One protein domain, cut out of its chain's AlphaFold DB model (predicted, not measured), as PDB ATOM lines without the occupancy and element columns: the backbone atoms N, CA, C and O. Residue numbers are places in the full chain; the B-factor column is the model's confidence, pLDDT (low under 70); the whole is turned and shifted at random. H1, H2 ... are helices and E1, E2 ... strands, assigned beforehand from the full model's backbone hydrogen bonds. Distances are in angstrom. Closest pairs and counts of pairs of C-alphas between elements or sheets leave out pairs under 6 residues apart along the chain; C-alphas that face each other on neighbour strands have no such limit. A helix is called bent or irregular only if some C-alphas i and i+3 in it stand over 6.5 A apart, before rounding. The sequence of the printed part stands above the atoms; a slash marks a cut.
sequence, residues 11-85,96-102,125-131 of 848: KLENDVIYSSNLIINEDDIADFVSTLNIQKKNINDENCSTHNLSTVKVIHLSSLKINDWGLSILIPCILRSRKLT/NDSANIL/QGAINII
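AT A GLANCE: This is residues 11 to 85, 96 to 102 and 125 to 131 of the 848 residues of the protein "Leucine-rich repeat protein" of Plasmodium falciparum (isolate 3D7) (UniProt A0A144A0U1). A small three-stranded sheet, E1, E2 and E3, stands near the H1 and H2 end of an uneven row of four helices, H1 to H4, set side by side and running the same way; H3 and H4 step away beyond it, and the long link of residues 39 to 57 reaches to the opposite end of the model. The printed part has 89 residues in three pieces, with four named helices and three named strands in the order E1, E2, H1, E3, H2, H3, H4. The sheet runs E1, E2, E3 and is mixed, and the class is mostly helix. The whole is only just compact, close to loose, with a radius of gyration of the C-alphas of 14.1 A, and is elongated, spanning 48 by 26 by 21 A.

IN THESE COORDINATES: Strand E1 is residues 11 to 13, beginning at C-alpha 11 (-32.809, 41.542, 23.847). E2 is residues 16 to 19, 9.9 A long, and E3 is residues 58 to 60. H1 is residues 26 to 38, 18.2 A from first to last C-alpha, and H2 is residues 68 to 80, 19.0 A, beginning at C-alpha 68 (-51.757, 39.626, 31.713). H2 is irregular, but only just: C-alphas 73 and 76 are 7.0 A apart. H3 is residues 96 to 102, 9.7 A, and H4 is residues 125 to 131, 10.1 A, ending at C-alpha 131 (-48.736, 51.347, 45.617).

HOW THE PARTS SIT: E2 is the inner strand. E1 and E2 are a hairpin, antiparallel at 147 degrees, with N 11 and O 18 2.9 A apart, within hydrogen-bond range. E2 and E3 are parallel at 12 degrees, with N 60 and O 17 at 2.8 A. E2, H1, E3 form a strand-helix-strand unit, two parallel neighbour strands with a helix between, and its crossover is right-handed. H2 only grazes the sheet, with its residues 77 to 78; H1 is only just not on it, with 4 pairs of C-alphas within 10 A. H1 and H2 touch at a shallow tilt of 19 degrees, the same way, closest at the C-alphas of Glu 26 and Gly 70, 5.3 A. H2 and H3 touch at 15 degrees, a shallow tilt, the same way, closest at the C-alphas of Asp 68 and Ser 98, 5.0 A. H3 and H4 touch at a shallow tilt of 27 degrees, the same way, closest at the C-alphas of Asn 96 and Gly 126, 4.2 A. H2 and H4 are apart. Each O i to N i+4 pair is within hydrogen-bond range in H1, H3 and H4, and 7 of 9 are in H2.

THE WHOLE: The two C-alphas farthest apart, those of Glu 46 and Gln 125, are 48.2 A from each other. Residues 86 to 95 are not printed, with C-alphas 85 and 96 22.7 A apart across the cut; residues 103 to 124 are not printed either, with C-alphas 102 and 125 13.1 A apart. The link from H1 to E3 is long, with 19 residues. The mean pLDDT of the printed part is 83.0, and residues 37 to 52 are under 70.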
ATOM      1  N   LYS A  11     -34.262  41.516  23.704       85.07
ATOM      2  CA  LYS A  11     -32.809  41.542  23.847       85.07
ATOM      3  C   LYS A  11     -32.403  41.940  25.259       85.07
ATOM      4  O   LYS A  11     -33.158  42.612  25.957       85.07
ATOM      5  N   LEU A  12     -31.188  41.553  25.641       85.45
ATOM      6  CA  LEU A  12     -30.501  42.019  26.843       85.45
ATOM      7  C   LEU A  12     -29.112  42.531  26.451       85.45
ATOM      8  O   LEU A  12     -28.206  41.742  26.204       85.45
ATOM      9  N   GLU A  13     -28.939  43.848  26.412       80.62
ATOM     10  CA  GLU A  13     -27.670  44.512  26.089       80.62
ATOM     11  C   GLU A  13     -27.423  45.613  27.139       80.62
ATOM     12  O   GLU A  13     -28.361  46.288  27.556       80.62
ATOM     13  N   ASN A  14     -26.179  45.780  27.607       79.19
ATOM     14  CA  ASN A  14     -25.772  46.829  28.562       79.19
ATOM     15  C   ASN A  14     -26.661  46.960  29.826       79.19
ATOM     16  O   ASN A  14     -27.042  48.061  30.213       79.19
ATOM     17  N   ASP A  15     -27.002  45.837  30.469       85.39
ATOM     18  CA  ASP A  15     -27.907  45.751  31.636       85.39
ATOM     19  C   ASP A  15     -29.358  46.239  31.398       85.39
ATOM     20  O   ASP A  15     -30.125  46.397  32.358       85.39
ATOM     21  N   VAL A  16     -29.762  46.417  30.132       85.90
ATOM     22  CA  VAL A  16     -31.120  46.788  29.711       85.90
ATOM     23  C   VAL A  16     -31.790  45.624  28.977       85.90
ATOM     24  O   VAL A  16     -31.280  45.139  27.967       85.90
ATOM     25  N   ILE A  17     -32.974  45.209  29.439       89.82
ATOM     26  CA  ILE A  17     -33.892  44.385  28.639       89.82
ATOM     27  C   ILE A  17     -34.811  45.308  27.844       89.82
ATOM     28  O   ILE A  17     -35.507  46.140  28.429       89.82
ATOM     29  N   TYR A  18     -34.851  45.133  26.527       86.13
ATOM     30  CA  TYR A  18     -35.702  45.912  25.628       86.13
ATOM     31  C   TYR A  18     -36.201  45.062  24.455       86.13
ATOM     32  O   TYR A  18     -35.754  43.927  24.267       86.13
ATOM     33  N   SER A  19     -37.124  45.602  23.653       85.50
ATOM     34  CA  SER A  19     -37.515  44.977  22.388       85.50
ATOM     35  C   SER A  19     -36.967  45.726  21.177       85.50
ATOM     36  O   SER A  19     -37.164  46.930  21.044       85.50
ATOM     37  N   SER A  20     -36.338  44.994  20.258       76.72
ATOM     38  CA  SER A  20     -35.949  45.478  18.931       76.72
ATOM     39  C   SER A  20     -37.078  45.392  17.896       76.72
ATOM     40  O   SER A  20     -36.831  45.620  16.715       76.72
ATOM     41  N   ASN A  21     -38.302  45.026  18.293       76.85
ATOM     42  CA  ASN A  21     -39.458  44.965  17.401       76.85
ATOM     43  C   ASN A  21     -40.717  45.484  18.112       76.85
ATOM     44  O   ASN A  21     -40.972  45.166  19.265       76.85
ATOM     45  N   LEU A  22     -41.538  46.257  17.404       71.95
ATOM     46  CA  LEU A  22     -42.788  46.815  17.933       71.95
ATOM     47  C   LEU A  22     -43.905  45.772  18.080       71.95
ATOM     48  O   LEU A  22     -44.917  46.031  18.730       71.95
ATOM     49  N   ILE A  23     -43.754  44.609  17.437       76.22
ATOM     50  CA  ILE A  23     -44.743  43.532  17.425       76.22
ATOM     51  C   ILE A  23     -44.095  42.257  17.965       76.22
ATOM     52  O   ILE A  23     -43.448  41.501  17.229       76.22
ATOM     53  N   ILE A  24     -44.321  42.005  19.251       85.36
ATOM     54  CA  ILE A  24     -44.047  40.725  19.907       85.36
ATOM     55  C   ILE A  24     -45.362  39.997  20.206       85.36
ATOM     56  O   ILE A  24     -46.404  40.635  20.359       85.36
ATOM     57  N   ASN A  25     -45.311  38.671  20.277       86.92
ATOM     58  CA  ASN A  25     -46.367  37.837  20.845       86.92
ATOM     59  C   ASN A  25     -45.857  37.090  22.092       86.92
ATOM     60  O   ASN A  25     -44.695  37.205  22.487       86.92
ATOM     61  N   GLU A  26     -46.732  36.317  22.723       88.57
ATOM     62  CA  GLU A  26     -46.431  35.516  23.907       88.57
ATOM     63  C   GLU A  26     -45.350  34.453  23.639       88.57
ATOM     64  O   GLU A  26     -44.536  34.187  24.524       88.57
ATOM     65  N   ASP A  27     -45.272  33.911  22.417       90.26
ATOM     66  CA  ASP A  27     -44.223  32.962  22.017       90.26
ATOM     67  C   ASP A  27     -42.841  33.626  21.939       90.26
ATOM     68  O   ASP A  27     -41.852  33.023  22.349       90.26
ATOM     69  N   ASP A  28     -42.745  34.866  21.443       91.37
ATOM     70  CA  ASP A  28     -41.494  35.640  21.424       91.37
ATOM     71  C   ASP A  28     -41.000  35.917  22.856       91.37
ATOM     72  O   ASP A  28     -39.797  35.865  23.130       91.37
ATOM     73  N   ILE A  29     -41.928  36.184  23.785       91.01
ATOM     74  CA  ILE A  29     -41.631  36.337  25.217       91.01
ATOM     75  C   ILE A  29     -41.142  35.002  25.795       91.01
ATOM     76  O   ILE A  29     -40.107  34.961  26.463       91.01
ATOM     77  N   ALA A  30     -41.857  33.906  25.535       90.28
ATOM     78  CA  ALA A  30     -41.508  32.580  26.034       90.28
ATOM     79  C   ALA A  30     -40.151  32.090  25.494       90.28
ATOM     80  O   ALA A  30     -39.352  31.553  26.262       90.28
ATOM     81  N   ASP A  31     -39.850  32.332  24.216       89.67
ATOM     82  CA  ASP A  31     -38.569  32.007  23.573       89.67
ATOM     83  C   ASP A  31     -37.401  32.737  24.253       89.67
ATOM     84  O   ASP A  31     -36.426  32.101  24.669       89.67
ATOM     85  N   PHE A  32     -37.539  34.046  24.485       89.24
ATOM     86  CA  PHE A  32     -36.557  34.862  25.207       89.24
ATOM     87  C   PHE A  32     -36.336  34.377  26.649       89.24
ATOM     88  O   PHE A  32     -35.200  34.140  27.070       89.24
ATOM     89  N   VAL A  33     -37.419  34.155  27.404       87.52
ATOM     90  CA  VAL A  33     -37.360  33.647  28.787       87.52
ATOM     91  C   VAL A  33     -36.727  32.250  28.831       87.52
ATOM     92  O   VAL A  33     -35.904  31.970  29.707       87.52
ATOM     93  N   SER A  34     -37.047  31.374  27.873       85.63
ATOM     94  CA  SER A  34     -36.450  30.037  27.771       85.63
ATOM     95  C   SER A  34     -34.954  30.099  27.448       85.63
ATOM     96  O   SER A  34     -34.162  29.398  28.077       85.63
ATOM     97  N   THR A  35     -34.537  31.014  26.570       81.36
ATOM     98  CA  THR A  35     -33.137  31.208  26.175       81.36
ATOM     99  C   THR A  35     -32.285  31.668  27.354       81.36
ATOM    100  O   THR A  35     -31.230  31.091  27.618       81.36
ATOM    101  N   LEU A  36     -32.785  32.619  28.148       76.39
ATOM    102  CA  LEU A  36     -32.137  33.071  29.387       76.39
ATOM    103  C   LEU A  36     -32.082  31.986  30.482       76.39
ATOM    104  O   LEU A  36     -31.245  32.058  31.389       76.39
ATOM    105  N   ASN A  37     -32.944  30.968  30.408       69.66
ATOM    106  CA  ASN A  37     -32.877  29.786  31.269       69.66
ATOM    107  C   ASN A  37     -31.894  28.724  30.733       69.66
ATOM    108  O   ASN A  37     -31.221  28.074  31.533       69.66
ATOM    109  N   ILE A  38     -31.763  28.570  29.410       65.80
ATOM    110  CA  ILE A  38     -30.818  27.639  28.767       65.80
ATOM    111  C   ILE A  38     -29.374  28.136  28.897       65.80
ATOM    112  O   ILE A  38     -28.508  27.349  29.270       65.80
ATOM    113  N   GLN A  39     -29.110  29.434  28.708       56.56
ATOM    114  CA  GLN A  39     -27.768  30.016  28.896       56.56
ATOM    115  C   GLN A  39     -27.213  29.784  30.317       56.56
ATOM    116  O   GLN A  39     -26.003  29.694  30.499       56.56
ATOM    117  N   LYS A  40     -28.080  29.591  31.327       52.55
ATOM    118  CA  LYS A  40     -27.678  29.204  32.693       52.55
ATOM    119  C   LYS A  40     -27.167  27.753  32.794       52.55
ATOM    120  O   LYS A  40     -26.475  27.431  33.753       52.55
ATOM    121  N   LYS A  41     -27.516  26.848  31.873       50.69
ATOM    122  CA  LYS A  41     -27.042  25.449  31.909       50.69
ATOM    123  C   LYS A  41     -25.633  25.285  31.325       50.69
ATOM    124  O   LYS A  41     -24.911  24.405  31.781       50.69
ATOM    125  N   ASN A  42     -25.205  26.168  30.422       48.84
ATOM    126  CA  ASN A  42     -23.881  26.121  29.782       48.84
ATOM    127  C   ASN A  42     -22.805  26.938  30.533       48.84
ATOM    128  O   ASN A  42     -21.907  27.501  29.919       48.84
ATOM    129  N   ILE A  43     -22.860  26.993  31.870       47.93
ATOM    130  CA  ILE A  43     -21.882  27.731  32.704       47.93
ATOM    131  C   ILE A  43     -20.435  27.199  32.558       47.93
ATOM    132  O   ILE A  43     -19.493  27.881  32.943       47.93
ATOM    133  N   ASN A  44     -20.248  26.021  31.956       50.68
ATOM    134  CA  ASN A  44     -18.933  25.420  31.721       50.68
ATOM    135  C   ASN A  44     -18.254  25.860  30.399       50.68
ATOM    136  O   ASN A  44     -17.137  25.421  30.144       50.68
ATOM    137  N   ASP A  45     -18.890  26.698  29.566       45.96
ATOM    138  CA  ASP A  45     -18.264  27.278  28.365       45.96
ATOM    139  C   ASP A  45     -17.647  28.655  28.677       45.96
ATOM    140  O   ASP A  45     -18.353  29.664  28.721       45.96
ATOM    141  N   GLU A  46     -16.318  28.726  28.816       47.50
ATOM    142  CA  GLU A  46     -15.580  29.975  29.111       47.50
ATOM    143  C   GLU A  46     -15.774  31.084  28.056       47.50
ATOM    144  O   GLU A  46     -15.614  32.265  28.356       47.50
ATOM    145  N   ASN A  47     -16.161  30.719  26.828       42.74
ATOM    146  CA  ASN A  47     -16.421  31.656  25.728       42.74
ATOM    147  C   ASN A  47     -17.881  32.138  25.646       42.74
ATOM    148  O   ASN A  47     -18.214  32.924  24.755       42.74
ATOM    149  N   CYS A  48     -18.777  31.687  26.530       38.81
ATOM    150  CA  CYS A  48     -20.137  32.211  26.561       38.81
ATOM    151  C   CYS A  48     -20.172  33.524  27.354       38.81
ATOM    152  O   CYS A  48     -20.074  33.530  28.583       38.81
ATOM    153  N   SER A  49     -20.383  34.645  26.659       43.38
ATOM    154  CA  SER A  49     -20.774  35.920  27.271       43.38
ATOM    155  C   SER A  49     -22.173  35.786  27.883       43.38
ATOM    156  O   SER A  49     -23.176  36.180  27.288       43.38
ATOM    157  N   THR A  50     -22.256  35.145  29.052       46.61
ATOM    158  CA  THR A  50     -23.529  34.821  29.698       46.61
ATOM    159  C   THR A  50     -24.274  36.108  30.050       46.61
ATOM    160  O   THR A  50     -23.848  36.875  30.914       46.61
ATOM    161  N   HIS A  51     -25.417  36.343  29.395       55.53
ATOM    162  CA  HIS A  51     -26.302  37.467  29.697       55.53
ATOM    163  C   HIS A  51     -27.009  37.206  31.032       55.53
ATOM    164  O   HIS A  51     -28.146  36.737  31.122       55.53
ATOM    165  N   ASN A  52     -26.272  37.443  32.111       69.29
ATOM    166  CA  ASN A  52     -26.692  37.128  33.457       69.29
ATOM    167  C   ASN A  52     -27.746  38.137  33.922       69.29
ATOM    168  O   ASN A  52     -27.417  39.249  34.313       69.29
ATOM    169  N   LEU A  53     -29.010  37.703  33.972       80.84
ATOM    170  CA  LEU A  53     -30.143  38.489  34.481       80.84
ATOM    171  C   LEU A  53     -29.868  39.233  35.804       80.84
ATOM    172  O   LEU A  53     -30.470  40.269  36.042       80.84
ATOM    173  N   SER A  54     -28.953  38.764  36.662       77.08
ATOM    174  CA  SER A  54     -28.608  39.479  37.903       77.08
ATOM    175  C   SER A  54     -27.834  40.795  37.714       77.08
ATOM    176  O   SER A  54     -27.674  41.527  38.695       77.08
ATOM    177  N   THR A  55     -27.361  41.122  36.507       83.22
ATOM    178  CA  THR A  55     -26.773  42.438  36.200       83.22
ATOM    179  C   THR A  55     -27.821  43.465  35.773       83.22
ATOM    180  O   THR A  55     -27.624  44.645  36.045       83.22
ATOM    181  N   VAL A  56     -28.958  43.019  35.214       89.31
ATOM    182  CA  VAL A  56     -30.041  43.868  34.687       89.31
ATOM    183  C   VAL A  56     -30.465  44.932  35.695       89.31
ATOM    184  O   VAL A  56     -30.938  44.619  36.791       89.31
ATOM    185  N   LYS A  57     -30.335  46.192  35.274       90.23
ATOM    186  CA  LYS A  57     -30.787  47.384  36.000       90.23
ATOM    187  C   LYS A  57     -32.097  47.928  35.438       90.23
ATOM    188  O   LYS A  57     -32.867  48.529  36.182       90.23
ATOM    189  N   VAL A  58     -32.373  47.716  34.151       90.26
ATOM    190  CA  VAL A  58     -33.498  48.352  33.456       90.26
ATOM    191  C   VAL A  58     -34.276  47.340  32.617       90.26
ATOM    192  O   VAL A  58     -33.696  46.549  31.879       90.26
ATOM    193  N   ILE A  59     -35.604  47.395  32.694       93.39
ATOM    194  CA  ILE A  59     -36.521  46.698  31.788       93.39
ATOM    195  C   ILE A  59     -37.406  47.753  31.114       93.39
ATOM    196  O   ILE A  59     -38.126  48.500  31.782       93.39
ATOM    197  N   HIS A  60     -37.345  47.824  29.786       88.29
ATOM    198  CA  HIS A  60     -38.090  48.759  28.943       88.29
ATOM    199  C   HIS A  60     -38.906  47.989  27.899       88.29
ATOM    200  O   HIS A  60     -38.429  47.690  26.806       88.29
ATOM    201  N   LEU A  61     -40.148  47.653  28.258       90.31
ATOM    202  CA  LEU A  61     -41.051  46.797  27.478       90.31
ATOM    203  C   LEU A  61     -42.408  47.473  27.221       90.31
ATOM    204  O   LEU A  61     -43.465  46.841  27.237       90.31
ATOM    205  N   SER A  62     -42.387  48.784  27.011       86.23
ATOM    206  CA  SER A  62     -43.575  49.600  26.762       86.23
ATOM    207  C   SER A  62     -44.031  49.563  25.299       86.23
ATOM    208  O   SER A  62     -43.219  49.450  24.383       86.23
ATOM    209  N   SER A  63     -45.339  49.722  25.064       82.82
ATOM    210  CA  SER A  63     -45.970  49.710  23.724       82.82
ATOM    211  C   SER A  63     -45.910  48.383  22.961       82.82
ATOM    212  O   SER A  63     -46.005  48.369  21.735       82.82
ATOM    213  N   LEU A  64     -45.797  47.262  23.675       86.94
ATOM    214  CA  LEU A  64     -45.608  45.925  23.099       86.94
ATOM    215  C   LEU A  64     -46.882  45.060  23.095       86.94
ATOM    216  O   LEU A  64     -46.828  43.887  22.740       86.94
ATOM    217  N   LYS A  65     -48.034  45.638  23.471       87.37
ATOM    218  CA  LYS A  65     -49.340  44.958  23.623       87.37
ATOM    219  C   LYS A  65     -49.328  43.784  24.615       87.37
ATOM    220  O   LYS A  65     -50.195  42.915  24.541       87.37
ATOM    221  N   ILE A  66     -48.386  43.775  25.561       92.24
ATOM    222  CA  ILE A  66     -48.268  42.732  26.587       92.24
ATOM    223  C   ILE A  66     -49.562  42.706  27.408       92.24
ATOM    224  O   ILE A  66     -49.957  43.718  27.983       92.24
ATOM    225  N   ASN A  67     -50.234  41.559  27.437       94.61
ATOM    226  CA  ASN A  67     -51.410  41.307  28.269       94.61
ATOM    227  C   ASN A  67     -51.007  40.617  29.587       94.61
ATOM    228  O   ASN A  67     -49.825  40.382  29.850       94.61
ATOM    229  N   ASP A  68     -51.993  40.263  30.412       97.21
ATOM    230  CA  ASP A  68     -51.757  39.626  31.713       97.21
ATOM    231  C   ASP A  68     -51.024  38.272  31.610       97.21
ATOM    232  O   ASP A  68     -50.232  37.919  32.490       97.21
ATOM    233  N   TRP A  69     -51.206  37.534  30.508       96.38
ATOM    234  CA  TRP A  69     -50.478  36.288  30.258       96.38
ATOM    235  C   TRP A  69     -49.025  36.564  29.853       96.38
ATOM    236  O   TRP A  69     -48.108  35.995  30.446       96.38
ATOM    237  N   GLY A  70     -48.790  37.507  28.937       96.48
ATOM    238  CA  GLY A  70     -47.447  37.949  28.556       96.48
ATOM    239  C   GLY A  70     -46.628  38.458  29.750       96.48
ATOM    240  O   GLY A  70     -45.463  38.085  29.894       96.48
ATOM    241  N   LEU A  71     -47.236  39.225  30.668       97.16
ATOM    242  CA  LEU A  71     -46.558  39.617  31.909       97.16
ATOM    243  C   LEU A  71     -46.257  38.403  32.794       97.16
ATOM    244  O   LEU A  71     -45.150  38.305  33.318       97.16
ATOM    245  N   SER A  72     -47.194  37.460  32.929       96.91
ATOM    246  CA  SER A  72     -46.993  36.230  33.711       96.91
ATOM    247  C   SER A  72     -45.779  35.420  33.233       96.91
ATOM    248  O   SER A  72     -45.039  34.886  34.060       96.91
ATOM    249  N   ILE A  73     -45.522  35.384  31.919       95.58
ATOM    250  CA  ILE A  73     -44.337  34.739  31.325       95.58
ATOM    251  C   ILE A  73     -43.050  35.536  31.636       95.58
ATOM    252  O   ILE A  73     -41.996  34.937  31.838       95.58
ATOM    253  N   LEU A  74     -43.120  36.870  31.748       94.42
ATOM    254  CA  LEU A  74     -41.987  37.741  32.110       94.42
ATOM    255  C   LEU A  74     -41.613  37.716  33.605       94.42
ATOM    256  O   LEU A  74     -40.460  38.010  33.938       94.42
ATOM    257  N   ILE A  75     -42.538  37.373  34.513       95.10
ATOM    258  CA  ILE A  75     -42.305  37.410  35.973       95.10
ATOM    259  C   ILE A  75     -41.018  36.684  36.420       95.10
ATOM    260  O   ILE A  75     -40.265  37.278  37.197       95.10
ATOM    261  N   PRO A  76     -40.682  35.466  35.943       90.19
ATOM    262  CA  PRO A  76     -39.424  34.807  36.296       90.19
ATOM    263  C   PRO A  76     -38.176  35.621  35.925       90.19
ATOM    264  O   PRO A  76     -37.216  35.641  36.696       90.19
ATOM    265  N   CYS A  77     -38.178  36.326  34.789       90.52
ATOM    266  CA  CYS A  77     -37.075  37.210  34.394       90.52
ATOM    267  C   CYS A  77     -37.000  38.460  35.278       90.52
ATOM    268  O   CYS A  77     -35.910  38.811  35.738       90.52
ATOM    269  N   ILE A  78     -38.143  39.081  35.581       93.14
ATOM    270  CA  ILE A  78     -38.227  40.238  36.484       93.14
ATOM    271  C   ILE A  78     -37.679  39.869  37.876       93.14
ATOM    272  O   ILE A  78     -36.758  40.519  38.360       93.14
ATOM    273  N   LEU A  79     -38.138  38.766  38.478       91.23
ATOM    274  CA  LEU A  79     -37.678  38.286  39.795       91.23
ATOM    275  C   LEU A  79     -36.196  37.862  39.830       91.23
ATOM    276  O   LEU A  79     -35.566  37.857  40.891       91.23
ATOM    277  N   ARG A  80     -35.619  37.485  38.682       89.28
ATOM    278  CA  ARG A  80     -34.185  37.173  38.541       89.28
ATOM    279  C   ARG A  80     -33.324  38.429  38.364       89.28
ATOM    280  O   ARG A  80     -32.136  38.382  38.689       89.28
ATOM    281  N   SER A  81     -33.922  39.545  37.946       90.24
ATOM    282  CA  SER A  81     -33.278  40.855  37.785       90.24
ATOM    283  C   SER A  81     -33.097  41.557  39.135       90.24
ATOM    284  O   SER A  81     -33.710  42.572  39.438       90.24
ATOM    285  N   ARG A  82     -32.246  40.997  40.003       84.74
ATOM    286  CA  ARG A  82     -32.088  41.457  41.400       84.74
ATOM    287  C   ARG A  82     -31.510  42.870  41.556       84.74
ATOM    288  O   ARG A  82     -31.634  43.437  42.637       84.74
ATOM    289  N   LYS A  83     -30.890  43.428  40.511       88.97
ATOM    290  CA  LYS A  83     -30.392  44.814  40.461       88.97
ATOM    291  C   LYS A  83     -31.353  45.787  39.763       88.97
ATOM    292  O   LYS A  83     -30.982  46.939  39.566       88.97
ATOM    293  N   LEU A  84     -32.562  45.347  39.406       91.79
ATOM    294  CA  LEU A  84     -33.544  46.149  38.682       91.79
ATOM    295  C   LEU A  84     -33.892  47.427  39.460       91.79
ATOM    296  O   LEU A  84     -34.481  47.359  40.538       91.79
ATOM    297  N   THR A  85     -33.543  48.579  38.893       92.26
ATOM    298  CA  THR A  85     -33.889  49.916  39.387       92.26
ATOM    299  C   THR A  85     -35.064  50.518  38.624       92.26
ATOM    300  O   THR A  85     -35.850  51.248  39.229       92.26
ATOM    301  N   ASN A  96     -56.014  44.737  36.234       97.84
ATOM    302  CA  ASN A  96     -55.885  44.482  37.671       97.84
ATOM    303  C   ASN A  96     -55.230  43.120  37.982       97.84
ATOM    304  O   ASN A  96     -54.625  42.991  39.048       97.84
ATOM    305  N   ASP A  97     -55.313  42.136  37.081       98.18
ATOM    306  CA  ASP A  97     -54.693  40.824  37.280       98.18
ATOM    307  C   ASP A  97     -53.168  40.924  37.183       98.18
ATOM    308  O   ASP A  97     -52.477  40.536  38.130       98.18
ATOM    309  N   SER A  98     -52.632  41.574  36.140       98.34
ATOM    310  CA  SER A  98     -51.214  41.966  36.091       98.34
ATOM    311  C   SER A  98     -50.777  42.760  37.311       98.34
ATOM    312  O   SER A  98     -49.715  42.489  37.867       98.34
ATOM    313  N   ALA A  99     -51.585  43.723  37.758       98.05
ATOM    314  CA  ALA A  99     -51.249  44.544  38.916       98.05
ATOM    315  C   ALA A  99     -51.151  43.712  40.214       98.05
ATOM    316  O   ALA A  99     -50.244  43.921  41.015       98.05
ATOM    317  N   ASN A 100     -52.036  42.727  40.398       97.54
ATOM    318  CA  ASN A 100     -52.037  41.772  41.515       97.54
ATOM    319  C   ASN A 100     -50.910  40.723  41.431       97.54
ATOM    320  O   ASN A 100     -50.458  40.212  42.457       97.54
ATOM    321  N   ILE A 101     -50.463  40.366  40.226       97.43
ATOM    322  CA  ILE A 101     -49.287  39.512  40.024       97.43
ATOM    323  C   ILE A 101     -48.019  40.309  40.343       97.43
ATOM    324  O   ILE A 101     -47.210  39.881  41.164       97.43
ATOM    325  N   LEU A 102     -47.876  41.496  39.748       97.34
ATOM    326  CA  LEU A 102     -46.715  42.358  39.921       97.34
ATOM    327  C   LEU A 102     -46.553  42.801  41.378       97.34
ATOM    328  O   LEU A 102     -45.439  42.715  41.887       97.34
ATOM    329  N   GLN A 125     -58.407  49.342  42.096       97.25
ATOM    330  CA  GLN A 125     -57.946  48.262  42.976       97.25
ATOM    331  C   GLN A 125     -56.563  47.719  42.588       97.25
ATOM    332  O   GLN A 125     -55.728  47.524  43.465       97.25
ATOM    333  N   GLY A 126     -56.287  47.504  41.297       97.70
ATOM    334  CA  GLY A 126     -54.962  47.069  40.852       97.70
ATOM    335  C   GLY A 126     -53.891  48.111  41.176       97.70
ATOM    336  O   GLY A 126     -52.835  47.776  41.707       97.70
ATOM    337  N   ALA A 127     -54.198  49.389  40.951       98.42
ATOM    338  CA  ALA A 127     -53.309  50.493  41.290       98.42
ATOM    339  C   ALA A 127     -53.045  50.594  42.803       98.42
ATOM    340  O   ALA A 127     -51.902  50.813  43.196       98.42
ATOM    341  N   ILE A 128     -54.065  50.374  43.648       98.37
ATOM    342  CA  ILE A 128     -53.917  50.280  45.112       98.37
ATOM    343  C   ILE A 128     -52.953  49.148  45.492       98.37
ATOM    344  O   ILE A 128     -51.989  49.404  46.210       98.37
ATOM    345  N   ASN A 129     -53.154  47.940  44.950       97.70
ATOM    346  CA  ASN A 129     -52.287  46.790  45.225       97.70
ATOM    347  C   ASN A 129     -50.813  47.082  44.872       97.70
ATOM    348  O   ASN A 129     -49.910  46.643  45.580       97.70
ATOM    349  N   ILE A 130     -50.562  47.823  43.785       98.14
ATOM    350  CA  ILE A 130     -49.211  48.238  43.387       98.14
ATOM    351  C   ILE A 130     -48.609  49.227  44.386       98.14
ATOM    352  O   ILE A 130     -47.484  49.010  44.829       98.14
ATOM    353  N   ILE A 131     -49.316  50.302  44.753       97.16
ATOM    354  CA  ILE A 131     -48.736  51.347  45.617       97.16
ATOM    355  C   ILE A 131     -48.510  50.875  47.056       97.16
ATOM    356  O   ILE A 131     -47.571  51.349  47.689       97.16
TER     357      ILE A 131